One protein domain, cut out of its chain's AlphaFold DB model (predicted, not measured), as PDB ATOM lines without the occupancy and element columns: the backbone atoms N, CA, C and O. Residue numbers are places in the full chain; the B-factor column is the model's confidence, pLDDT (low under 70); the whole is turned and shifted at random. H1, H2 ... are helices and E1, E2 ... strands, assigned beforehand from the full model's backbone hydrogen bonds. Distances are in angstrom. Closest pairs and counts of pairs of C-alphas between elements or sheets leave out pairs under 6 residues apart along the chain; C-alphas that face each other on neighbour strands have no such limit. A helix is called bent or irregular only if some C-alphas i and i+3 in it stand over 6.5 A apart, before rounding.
ATOM      1  N   PHE A  39     622.913 397.789 429.706       88.81
ATOM      2  CA  PHE A  39     622.097 396.643 429.347       88.81
ATOM      3  C   PHE A  39     622.952 395.728 428.482       88.81
ATOM      4  O   PHE A  39     623.496 396.159 427.470       88.81
ATOM      5  N   CYS A  40     623.115 394.478 428.888       88.12
ATOM      6  CA  CYS A  40     623.995 393.540 428.206       88.12
ATOM      7  C   CYS A  40     623.308 392.184 428.061       88.12
ATOM      8  O   CYS A  40     622.649 391.728 428.992       88.12
ATOM      9  N   GLN A  41     623.475 391.529 426.912       83.31
ATOM     10  CA  GLN A  41     622.997 390.149 426.705       83.31
ATOM     11  C   GLN A  41     623.941 389.109 427.329       83.31
ATOM     12  O   GLN A  41     623.563 387.972 427.612       83.31
ATOM     13  N   ARG A  42     625.203 389.499 427.528       82.75
ATOM     14  CA  ARG A  42     626.275 388.673 428.086       82.75
ATOM     15  C   ARG A  42     626.877 389.371 429.296       82.75
ATOM     16  O   ARG A  42     626.848 390.594 429.398       82.75
ATOM     17  N   ALA A  43     627.441 388.592 430.214       84.81
ATOM     18  CA  ALA A  43     628.165 389.156 431.347       84.81
ATOM     19  C   ALA A  43     629.379 389.964 430.861       84.81
ATOM     20  O   ALA A  43     630.140 389.492 430.016       84.81
ATOM     21  N   LEU A  44     629.567 391.160 431.425       88.81
ATOM     22  CA  LEU A  44     630.722 392.003 431.125       88.81
ATOM     23  C   LEU A  44     632.000 391.373 431.688       88.81
ATOM     24  O   LEU A  44     632.049 391.009 432.866       88.81
ATOM     25  N   ASN A  45     633.057 391.310 430.879       90.06
ATOM     26  CA  ASN A  45     634.356 390.777 431.297       90.06
ATOM     27  C   ASN A  45     635.244 391.841 431.975       90.06
ATOM     28  O   ASN A  45     636.398 392.056 431.607       90.06
ATOM     29  N   VAL A  46     634.682 392.564 432.945       91.25
ATOM     30  CA  VAL A  46     635.381 393.616 433.696       91.25
ATOM     31  C   VAL A  46     634.832 393.706 435.114       91.25
ATOM     32  O   VAL A  46     633.634 393.541 435.355       91.25
ATOM     33  N   LYS A  47     635.703 393.988 436.087       90.75
ATOM     34  CA  LYS A  47     635.259 394.219 437.463       90.75
ATOM     35  C   LYS A  47     634.521 395.550 437.555       90.75
ATOM     36  O   LYS A  47     635.003 396.571 437.072       90.75
ATOM     37  N   ALA A  48     633.411 395.569 438.290       87.50
ATOM     38  CA  ALA A  48     632.601 396.775 438.475       87.50
ATOM     39  C   ALA A  48     633.410 397.982 438.997       87.50
ATOM     40  O   ALA A  48     633.170 399.109 438.579       87.50
ATOM     41  N   VAL A  49     634.397 397.751 439.873       89.88
ATOM     42  CA  VAL A  49     635.264 398.809 440.423       89.88
ATOM     43  C   VAL A  49     636.179 399.419 439.357       89.88
ATOM     44  O   VAL A  49     636.410 400.624 439.367       89.88
ATOM     45  N   GLU A  50     636.711 398.604 438.448       92.75
ATOM     46  CA  GLU A  50     637.590 399.068 437.367       92.75
ATOM     47  C   GLU A  50     636.779 399.845 436.331       92.75
ATOM     48  O   GLU A  50     637.132 400.975 436.001       92.75
ATOM     49  N   LEU A  51     635.625 399.296 435.932       92.56
ATOM     50  CA  LEU A  51     634.693 399.959 435.024       92.56
ATOM     51  C   LEU A  51     634.226 401.312 435.578       92.56
ATOM     52  O   LEU A  51     634.224 402.310 434.860       92.56
ATOM     53  N   PRO A  65     633.335 411.204 442.587       85.00
ATOM     54  CA  PRO A  65     633.063 409.891 441.983       85.00
ATOM     55  C   PRO A  65     631.739 409.254 442.432       85.00
ATOM     56  O   PRO A  65     631.106 408.518 441.678       85.00
ATOM     57  N   GLN A  66     631.290 409.572 443.649       83.81
ATOM     58  CA  GLN A  66     630.031 409.120 444.246       83.81
ATOM     59  C   GLN A  66     628.773 409.587 443.500       83.81
ATOM     60  O   GLN A  66     627.694 409.035 443.724       83.81
ATOM     61  N   VAL A  67     628.880 410.610 442.643       82.38
ATOM     62  CA  VAL A  67     627.739 411.062 441.837       82.38
ATOM     63  C   VAL A  67     627.447 410.107 440.687       82.38
ATOM     64  O   VAL A  67     626.296 410.046 440.260       82.38
ATOM     65  N   LEU A  68     628.457 409.361 440.215       87.12
ATOM     66  CA  LEU A  68     628.327 408.398 439.132       87.12
ATOM     67  C   LEU A  68     627.910 407.040 439.685       87.12
ATOM     68  O   LEU A  68     628.642 406.400 440.442       87.12
ATOM     69  N   LYS A  69     626.728 406.590 439.272       86.56
ATOM     70  CA  LYS A  69     626.198 405.263 439.591       86.56
ATOM     71  C   LYS A  69     626.187 404.411 438.329       86.56
ATOM     72  O   LYS A  69     625.651 404.849 437.317       86.56
ATOM     73  N   VAL A  70     626.751 403.207 438.409       88.31
ATOM     74  CA  VAL A  70     626.726 402.214 437.324       88.31
ATOM     75  C   VAL A  70     625.770 401.098 437.709       88.31
ATOM     76  O   VAL A  70     625.880 400.536 438.799       88.31
ATOM     77  N   MET A  71     624.837 400.783 436.819       87.19
ATOM     78  CA  MET A  71     623.891 399.687 436.976       87.19
ATOM     79  C   MET A  71     623.976 398.775 435.757       87.19
ATOM     80  O   MET A  71     623.645 399.204 434.656       87.19
ATOM     81  N   CYS A  72     624.403 397.528 435.961       87.31
ATOM     82  CA  CYS A  72     624.475 396.522 434.904       87.31
ATOM     83  C   CYS A  72     623.252 395.603 434.973       87.31
ATOM     84  O   CYS A  72     622.965 395.023 436.022       87.31
ATOM     85  N   LEU A  73     622.540 395.476 433.858       86.56
ATOM     86  CA  LEU A  73     621.318 394.702 433.701       86.56
ATOM     87  C   LEU A  73     621.517 393.658 432.609       86.56
ATOM     88  O   LEU A  73     621.805 394.001 431.465       86.56
ATOM     89  N   ASN A  74     621.333 392.388 432.966       85.50
ATOM     90  CA  ASN A  74     621.320 391.315 431.985       85.50
ATOM     91  C   ASN A  74     619.949 391.270 431.301       85.50
ATOM     92  O   ASN A  74     618.935 391.145 431.993       85.50
ATOM     93  N   VAL A  75     619.914 391.377 429.976       82.88
ATOM     94  CA  VAL A  75     618.672 391.401 429.195       82.88
ATOM     95  C   VAL A  75     618.703 390.274 428.172       82.88
ATOM     96  O   VAL A  75     619.533 390.279 427.271       82.88
ATOM     97  N   ALA A  76     617.805 389.299 428.329       70.62
ATOM     98  CA  ALA A  76     617.739 388.120 427.462       70.62
ATOM     99  C   ALA A  76     617.046 388.389 426.115       70.62
ATOM    100  O   ALA A  76     617.311 387.685 425.148       70.62
ATOM    101  N   ASP A  77     616.170 389.394 426.062       68.75
ATOM    102  CA  ASP A  77     615.409 389.767 424.872       68.75
ATOM    103  C   ASP A  77     615.520 391.280 424.666       68.75
ATOM    104  O   ASP A  77     614.939 392.079 425.405       68.75
ATOM    105  N   ALA A  78     616.363 391.670 423.714       67.44
ATOM    106  CA  ALA A  78     616.554 393.050 423.309       67.44
ATOM    107  C   ALA A  78     616.520 393.108 421.784       67.44
ATOM    108  O   ALA A  78     617.218 392.343 421.119       67.44
ATOM    109  N   SER A  79     615.744 394.043 421.235       64.44
ATOM    110  CA  SER A  79     615.772 394.379 419.812       64.44
ATOM    111  C   SER A  79     617.067 395.146 419.517       64.44
ATOM    112  O   SER A  79     617.054 396.369 419.404       64.44
ATOM    113  N   SER A  80     618.209 394.450 419.513       61.88
ATOM    114  CA  SER A  80     619.492 395.036 419.112       61.88
ATOM    115  C   SER A  80     619.743 394.797 417.627       61.88
ATOM    116  O   SER A  80     619.385 393.761 417.065       61.88
ATOM    117  N   SER A  81     620.356 395.779 416.977       64.88
ATOM    118  CA  SER A  81     620.721 395.764 415.557       64.88
ATOM    119  C   SER A  81     622.085 395.106 415.304       64.88
ATOM    120  O   SER A  81     622.705 395.346 414.271       64.88
ATOM    121  N   GLY A  82     622.551 394.260 416.230       67.38
ATOM    122  CA  GLY A  82     623.863 393.608 416.188       67.38
ATOM    123  C   GLY A  82     624.811 394.012 417.322       67.38
ATOM    124  O   GLY A  82     625.887 393.432 417.442       67.38
ATOM    125  N   GLU A  83     624.436 394.965 418.177       76.06
ATOM    126  CA  GLU A  83     625.228 395.348 419.349       76.06
ATOM    127  C   GLU A  83     624.964 394.411 420.536       76.06
ATOM    128  O   GLU A  83     623.821 394.027 420.808       76.06
ATOM    129  N   GLU A  84     626.026 394.055 421.266       81.06
ATOM    130  CA  GLU A  84     625.934 393.177 422.441       81.06
ATOM    131  C   GLU A  84     625.534 393.944 423.709       81.06
ATOM    132  O   GLU A  84     624.962 393.376 424.652       81.06
ATOM    133  N   VAL A  85     625.889 395.232 423.753       87.69
ATOM    134  CA  VAL A  85     625.722 396.104 424.914       87.69
ATOM    135  C   VAL A  85     625.041 397.401 424.496       87.69
ATOM    136  O   VAL A  85     625.475 398.083 423.574       87.69
ATOM    137  N   TYR A  86     623.999 397.781 425.223       89.62
ATOM    138  CA  TYR A  86     623.356 399.081 425.110       89.62
ATOM    139  C   TYR A  86     623.607 399.883 426.386       89.62
ATOM    140  O   TYR A  86     623.370 399.397 427.492       89.62
ATOM    141  N   VAL A  87     624.099 401.110 426.251       89.25
ATOM    142  CA  VAL A  87     624.422 401.984 427.379       89.25
ATOM    143  C   VAL A  87     623.544 403.225 427.318       89.25
ATOM    144  O   VAL A  87     623.618 403.992 426.365       89.25
ATOM    145  N   ASP A  88     622.745 403.439 428.359       89.38
ATOM    146  CA  ASP A  88     621.919 404.632 428.537       89.38
ATOM    147  C   ASP A  88     622.505 405.488 429.659       89.38
ATOM    148  O   ASP A  88     622.597 405.066 430.820       89.38
ATOM    149  N   ILE A  89     622.937 406.694 429.309       89.38
ATOM    150  CA  ILE A  89     623.644 407.598 430.207       89.38
ATOM    151  C   ILE A  89     622.794 408.828 430.442       89.38
ATOM    152  O   ILE A  89     622.497 409.591 429.530       89.38
ATOM    153  N   ARG A  90     622.459 409.064 431.708       85.25
ATOM    154  CA  ARG A  90     621.767 410.278 432.135       85.25
ATOM    155  C   ARG A  90     622.732 411.138 432.913       85.25
ATOM    156  O   ARG A  90     623.154 410.766 434.011       85.25
ATOM    157  N   ALA A  91     623.068 412.294 432.362       81.25
ATOM    158  CA  ALA A  91     624.009 413.222 432.967       81.25
ATOM    159  C   ALA A  91     623.357 414.584 433.192       81.25
ATOM    160  O   ALA A  91     622.544 415.039 432.398       81.25
ATOM    161  N   LYS A  92     623.720 415.265 434.283       76.12
ATOM    162  CA  LYS A  92     623.294 416.652 434.497       76.12
ATOM    163  C   LYS A  92     623.933 417.556 433.437       76.12
ATOM    164  O   LYS A  92     625.158 417.496 433.267       76.12
ATOM    165  N   ALA A  93     623.119 418.389 432.795       72.62
ATOM    166  CA  ALA A  93     623.580 419.455 431.919       72.62
ATOM    167  C   ALA A  93     624.361 420.496 432.731       72.62
ATOM    168  O   ALA A  93     623.957 420.907 433.825       72.62
ATOM    169  N   LYS A  94     625.519 420.883 432.210       75.75
ATOM    170  CA  LYS A  94     626.379 421.929 432.756       75.75
ATOM    171  C   LYS A  94     626.973 422.713 431.586       75.75
ATOM    172  O   LYS A  94     627.145 422.104 430.533       75.75
ATOM    173  N   PRO A  95     627.355 423.988 431.765       74.12
ATOM    174  CA  PRO A  95     627.992 424.766 430.698       74.12
ATOM    175  C   PRO A  95     629.243 424.081 430.131       74.12
ATOM    176  O   PRO A  95     629.498 424.145 428.937       74.12
ATOM    177  N   GLU A  96     629.985 423.361 430.978       79.06
ATOM    178  CA  GLU A  96     631.172 422.595 430.581       79.06
ATOM    179  C   GLU A  96     630.877 421.308 429.779       79.06
ATOM    180  O   GLU A  96     631.792 420.716 429.215       79.06
ATOM    181  N   ARG A  97     629.620 420.841 429.734       80.12
ATOM    182  CA  ARG A  97     629.195 419.639 428.999       80.12
ATOM    183  C   ARG A  97     628.491 420.041 427.712       80.12
ATOM    184  O   ARG A  97     627.271 419.921 427.600       80.12
ATOM    185  N   THR A  98     629.279 420.534 426.764       84.19
ATOM    186  CA  THR A  98     628.803 420.828 425.410       84.19
ATOM    187  C   THR A  98     628.476 419.526 424.663       84.19
ATOM    188  O   THR A  98     628.950 418.455 425.065       84.19
ATOM    189  N   PRO A  99     627.668 419.575 423.588       85.00
ATOM    190  CA  PRO A  99     627.360 418.396 422.779       85.00
ATOM    191  C   PRO A  99     628.609 417.633 422.315       85.00
ATOM    192  O   PRO A  99     628.624 416.408 422.377       85.00
ATOM    193  N   GLU A 100     629.679 418.339 421.951       87.19
ATOM    194  CA  GLU A 100     630.941 417.754 421.480       87.19
ATOM    195  C   GLU A 100     631.651 416.982 422.596       87.19
ATOM    196  O   GLU A 100     632.136 415.871 422.386       87.19
ATOM    197  N   VAL A 101     631.672 417.538 423.813       87.94
ATOM    198  CA  VAL A 101     632.245 416.871 424.993       87.94
ATOM    199  C   VAL A 101     631.475 415.593 425.312       87.94
ATOM    200  O   VAL A 101     632.069 414.576 425.663       87.94
ATOM    201  N   VAL A 102     630.150 415.633 425.189       89.12
ATOM    202  CA  VAL A 102     629.287 414.482 425.474       89.12
ATOM    203  C   VAL A 102     629.423 413.413 424.404       89.12
ATOM    204  O   VAL A 102     629.522 412.239 424.745       89.12
ATOM    205  N   GLN A 103     629.482 413.807 423.134       90.75
ATOM    206  CA  GLN A 103     629.716 412.887 422.032       90.75
ATOM    207  C   GLN A 103     631.065 412.181 422.187       90.75
ATOM    208  O   GLN A 103     631.111 410.952 422.162       90.75
ATOM    209  N   LYS A 104     632.127 412.934 422.480       93.06
ATOM    210  CA  LYS A 104     633.446 412.364 422.763       93.06
ATOM    211  C   LYS A 104     633.418 411.404 423.958       93.06
ATOM    212  O   LYS A 104     633.988 410.322 423.895       93.06
ATOM    213  N   ALA A 105     632.714 411.753 425.036       92.31
ATOM    214  CA  ALA A 105     632.565 410.864 426.188       92.31
ATOM    215  C   ALA A 105     631.802 409.568 425.840       92.31
ATOM    216  O   ALA A 105     632.107 408.504 426.386       92.31
ATOM    217  N   CYS A 106     630.824 409.626 424.931       93.12
ATOM    218  CA  CYS A 106     630.145 408.438 424.412       93.12
ATOM    219  C   CYS A 106     631.088 407.560 423.582       93.12
ATOM    220  O   CYS A 106     631.103 406.347 423.787       93.12
ATOM    221  N   GLU A 107     631.896 408.161 422.707       95.06
ATOM    222  CA  GLU A 107     632.910 407.468 421.899       95.06
ATOM    223  C   GLU A 107     633.945 406.775 422.796       95.06
ATOM    224  O   GLU A 107     634.124 405.563 422.703       95.06
ATOM    225  N   GLU A 108     634.517 407.486 423.772       96.00
ATOM    226  CA  GLU A 108     635.457 406.915 424.750       96.00
ATOM    227  C   GLU A 108     634.819 405.790 425.589       96.00
ATOM    228  O   GLU A 108     635.479 404.815 425.958       96.00
ATOM    229  N   THR A 109     633.519 405.897 425.890       94.75
ATOM    230  CA  THR A 109     632.770 404.839 426.587       94.75
ATOM    231  C   THR A 109     632.596 403.604 425.698       94.75
ATOM    232  O   THR A 109     632.756 402.479 426.178       94.75
ATOM    233  N   ALA A 110     632.294 403.790 424.412       94.25
ATOM    234  CA  ALA A 110     632.191 402.698 423.450       94.25
ATOM    235  C   ALA A 110     633.553 402.014 423.242       94.25
ATOM    236  O   ALA A 110     633.639 400.790 423.308       94.25
ATOM    237  N   GLU A 111     634.635 402.784 423.105       95.69
ATOM    238  CA  GLU A 111     636.006 402.273 423.003       95.69
ATOM    239  C   GLU A 111     636.447 401.516 424.262       95.69
ATOM    240  O   GLU A 111     637.108 400.477 424.183       95.69
ATOM    241  N   LEU A 112     636.073 402.007 425.450       95.38
ATOM    242  CA  LEU A 112     636.301 401.296 426.707       95.38
ATOM    243  C   LEU A 112     635.653 399.907 426.678       95.38
ATOM    244  O   LEU A 112     636.309 398.931 427.034       95.38
ATOM    245  N   LEU A 113     634.399 399.803 426.236       93.00
ATOM    246  CA  LEU A 113     633.693 398.522 426.140       93.00
ATOM    247  C   LEU A 113     634.257 397.628 425.027       93.00
ATOM    248  O   LEU A 113     634.404 396.421 425.238       93.00
ATOM    249  N   ALA A 114     634.680 398.211 423.904       93.12
ATOM    250  CA  ALA A 114     635.344 397.493 422.819       93.12
ATOM    251  C   ALA A 114     636.667 396.856 423.275       93.12
ATOM    252  O   ALA A 114     636.938 395.702 422.944       93.12
ATOM    253  N   ARG A 115     637.454 397.537 424.123       93.94
ATOM    254  CA  ARG A 115     638.661 396.957 424.751       93.94
ATOM    255  C   ARG A 115     638.365 395.755 425.650       93.94
ATOM    256  O   ARG A 115     639.243 394.923 425.859       93.94
ATOM    257  N   HIS A 116     637.140 395.651 426.161       91.62
ATOM    258  CA  HIS A 116     636.659 394.488 426.907       91.62
ATOM    259  C   HIS A 116     635.971 393.435 426.019       91.62
ATOM    260  O   HIS A 116     635.467 392.443 426.544       91.62
ATOM    261  N   GLY A 117     635.993 393.610 424.693       91.31
ATOM    262  CA  GLY A 117     635.455 392.658 423.720       91.31
ATOM    263  C   GLY A 117     633.963 392.813 423.438       91.31
ATOM    264  O   GLY A 117     633.356 391.866 422.951       91.31
ATOM    265  N   HIS A 118     633.372 393.971 423.746       90.50
ATOM    266  CA  HIS A 118     631.946 394.220 423.556       90.50
ATOM    267  C   HIS A 118     631.694 395.315 422.520       90.50
ATOM    268  O   HIS A 118     632.169 396.441 422.667       90.50
ATOM    269  N   ALA A 119     630.882 395.005 421.509       90.19
ATOM    270  CA  ALA A 119     630.293 396.021 420.645       90.19
ATOM    271  C   ALA A 119     629.174 396.737 421.413       90.19
ATOM    272  O   ALA A 119     628.239 396.086 421.894       90.19
ATOM    273  N   ALA A 120     629.284 398.060 421.547       90.12
ATOM    274  CA  ALA A 120     628.393 398.854 422.382       90.12
ATOM    275  C   ALA A 120     627.715 399.985 421.607       90.12
ATOM    276  O   ALA A 120     628.367 400.721 420.871       90.12
ATOM    277  N   ASN A 121     626.419 400.165 421.848       90.25
ATOM    278  CA  ASN A 121     625.661 401.337 421.433       90.25
ATOM    279  C   ASN A 121     625.459 402.242 422.653       90.25
ATOM    280  O   ASN A 121     624.859 401.823 423.645       90.25
ATOM    281  N   VAL A 122     626.001 403.459 422.604       91.75
ATOM    282  CA  VAL A 122     626.001 404.396 423.732       91.75
ATOM    283  C   VAL A 122     625.107 405.586 423.417       91.75
ATOM    284  O   VAL A 122     625.352 406.339 422.477       91.75
ATOM    285  N   ARG A 123     624.095 405.793 424.255       91.00
ATOM    286  CA  ARG A 123     623.188 406.933 424.204       91.00
ATOM    287  C   ARG A 123     623.361 407.772 425.458       91.00
ATOM    288  O   ARG A 123     623.309 407.252 426.571       91.00
ATOM    289  N   ALA A 124     623.514 409.078 425.280       88.75
ATOM    290  CA  ALA A 124     623.548 410.023 426.384       88.75
ATOM    291  C   ALA A 124     622.410 411.037 426.275       88.75
ATOM    292  O   ALA A 124     622.207 411.666 425.241       88.75
ATOM    293  N   GLU A 125     621.695 411.217 427.379       84.06
ATOM    294  CA  GLU A 125     620.729 412.287 427.583       84.06
ATOM    295  C   GLU A 125     621.291 413.279 428.606       84.06
ATOM    296  O   GLU A 125     621.563 412.933 429.765       84.06
ATOM    297  N   LEU A 126     621.434 414.536 428.186       80.88
ATOM    298  CA  LEU A 126     621.703 415.631 429.105       80.88
ATOM    299  C   LEU A 126     620.392 416.101 429.720       80.88
ATOM    300  O   LEU A 126     619.512 416.612 429.037       80.88
ATOM    301  N   TYR A 127     620.272 415.931 431.030       68.62
ATOM    302  CA  TYR A 127     619.138 416.427 431.785       68.62
ATOM    303  C   TYR A 127     619.434 417.831 432.307       68.62
ATOM    304  O   TYR A 127     620.284 418.025 433.186       68.62
ATOM    305  N   GLU A 128     618.705 418.799 431.775       59.62
ATOM    306  CA  GLU A 128     618.608 420.159 432.284       59.62
ATOM    307  C   GLU A 128     617.286 420.221 433.074       59.62
ATOM    308  O   GLU A 128     616.234 419.928 432.504       59.62
ATOM    309  N   PRO A 129     617.295 420.491 434.395       50.47
ATOM    310  CA  PRO A 129     616.069 420.478 435.199       50.47
ATOM    311  C   PRO A 129     614.953 421.412 434.693       50.47
ATOM    312  O   PRO A 129     613.813 421.237 435.115       50.47
ATOM    313  N   SER A 130     615.260 422.363 433.800       47.94
ATOM    314  CA  SER A 130     614.311 423.288 433.165       47.94
ATOM    315  C   SER A 130     613.956 422.958 431.704       47.94
ATOM    316  O   SER A 130     612.965 423.487 431.209       47.94
ATOM    317  N   LEU A 131     614.695 422.083 431.014       45.91
ATOM    318  CA  LEU A 131     614.537 421.798 429.581       45.91
ATOM    319  C   LEU A 131     614.842 420.318 429.290       45.91
ATOM    320  O   LEU A 131     615.978 419.934 429.014       45.91
ATOM    321  N   GLN A 132     613.824 419.456 429.326       47.28
ATOM    322  CA  GLN A 132     613.951 418.115 428.750       47.28
ATOM    323  C   GLN A 132     614.015 418.211 427.218       47.28
ATOM    324  O   GLN A 132     613.078 418.693 426.588       47.28
ATOM    325  N   TYR A 133     615.096 417.699 426.627       42.88
ATOM    326  CA  TYR A 133     615.224 417.459 425.188       42.88
ATOM    327  C   TYR A 133     616.004 416.159 424.944       42.88
ATOM    328  O   TYR A 133     616.906 415.816 425.710       42.88
TER     329      TYR A 133
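This is residues 39 to 51 and 65 to 133 of the 144 residues of the protein "Hypothetical protein" of Brandtodinium nutricula (UniProt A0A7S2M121). Two long parallel strands, E2 and E3, lie side by side, and one long helix, H2, packs over one face of the pair, mainly along E3. Past E2, on the side away from E3, a third strand, E1, runs the other way across a gap, with Phe 39 and Cys 40 between its end and the beginning of E2; the short helix H1 lies near E1, well away from H2. You have 82 printed residues with two named helices and three named strands, in the order H1, E1, E2, H2, E3; the sheet has the order E2, E3 and is parallel, and the class is mixed, helices and strands. The whole is only just compact, close to loose, with a radius of gyration of the C-alphas of 13.7 A and spans of 36 by 28 by 21 A.

Start with the sheet, where E2, residues 85 to 92, and E3, residues 120 to 127, are parallel neighbours with 18 degrees between their directions. Look at C-alphas 85 and 120, which face each other at 4.6 A, and at the other end C-alphas 92 and 127, which face each other at 5.0 A. Between these ends, N 87 and O 121 are within hydrogen-bond range at 2.8 A, and so are N 125 and O 89 at 2.8 A. Next find H2, residues 99 to 115, which touches E3 with 11 pairs of C-alphas within 8 A; the closest are those of Ala 110 and Ala 120, 5.5 A apart. H2 and E2 are near each other, with 11 pairs of C-alphas within 10 A. E2, H2 and E3 form a strand-helix-strand unit, two parallel neighbour strands with a helix between them in the chain, and its crossover is right-handed. Move on to E1, residues 69 to 74, which pairs with no named strand. E1 and E2 are near each other, with 7 pairs of C-alphas within 10 A, while E1 is apart from E3 and from H2. H1, residues 48 to 51, and E1 are near each other, with 5 pairs of C-alphas within 10 A, the closest 8.1 A apart. H1 is apart from E2, H2 and E3. In H2 every O i to N i+4 pair is within hydrogen-bond range; H1 is too short for such a pair, and its one O i to N i+3 pair is not within range.

Find C-alpha 85 at (625.722, 396.104, 424.914); from there E2 runs 22.8 A to Lys 92. After a short link of 6 residues, C-alpha 99 at (627.360, 418.396, 422.779) begins H2, which runs 24.3 A to Arg 115 and is not bent. After a tight link of 4 residues, E3 runs from Ala 120 to Tyr 127, 22.0 A, ending with C-alpha 127 at (619.138, 416.427, 431.785). Go back along the chain for E1, 16.6 A from Lys 69 to Asn 74, and for H1, from Ala 48 to Leu 51.

The C-alphas farthest apart are those of Gly 117 and Ser 130, 38.4 A. Residues 52 to 64 are cut out between H1 and E1, and C-alphas 51 and 65 are 12.2 A apart across the cut. Of the links that are printed whole, E1 to E2 with 10 residues and E2 to H2 with 6 are short, and no link is long. The mean pLDDT of the printed part is 82.7; look for values under 70 at residues 77 to 82, in the link from E1 to E2, and at residues 127 to 133, of which 127 belongs to E3.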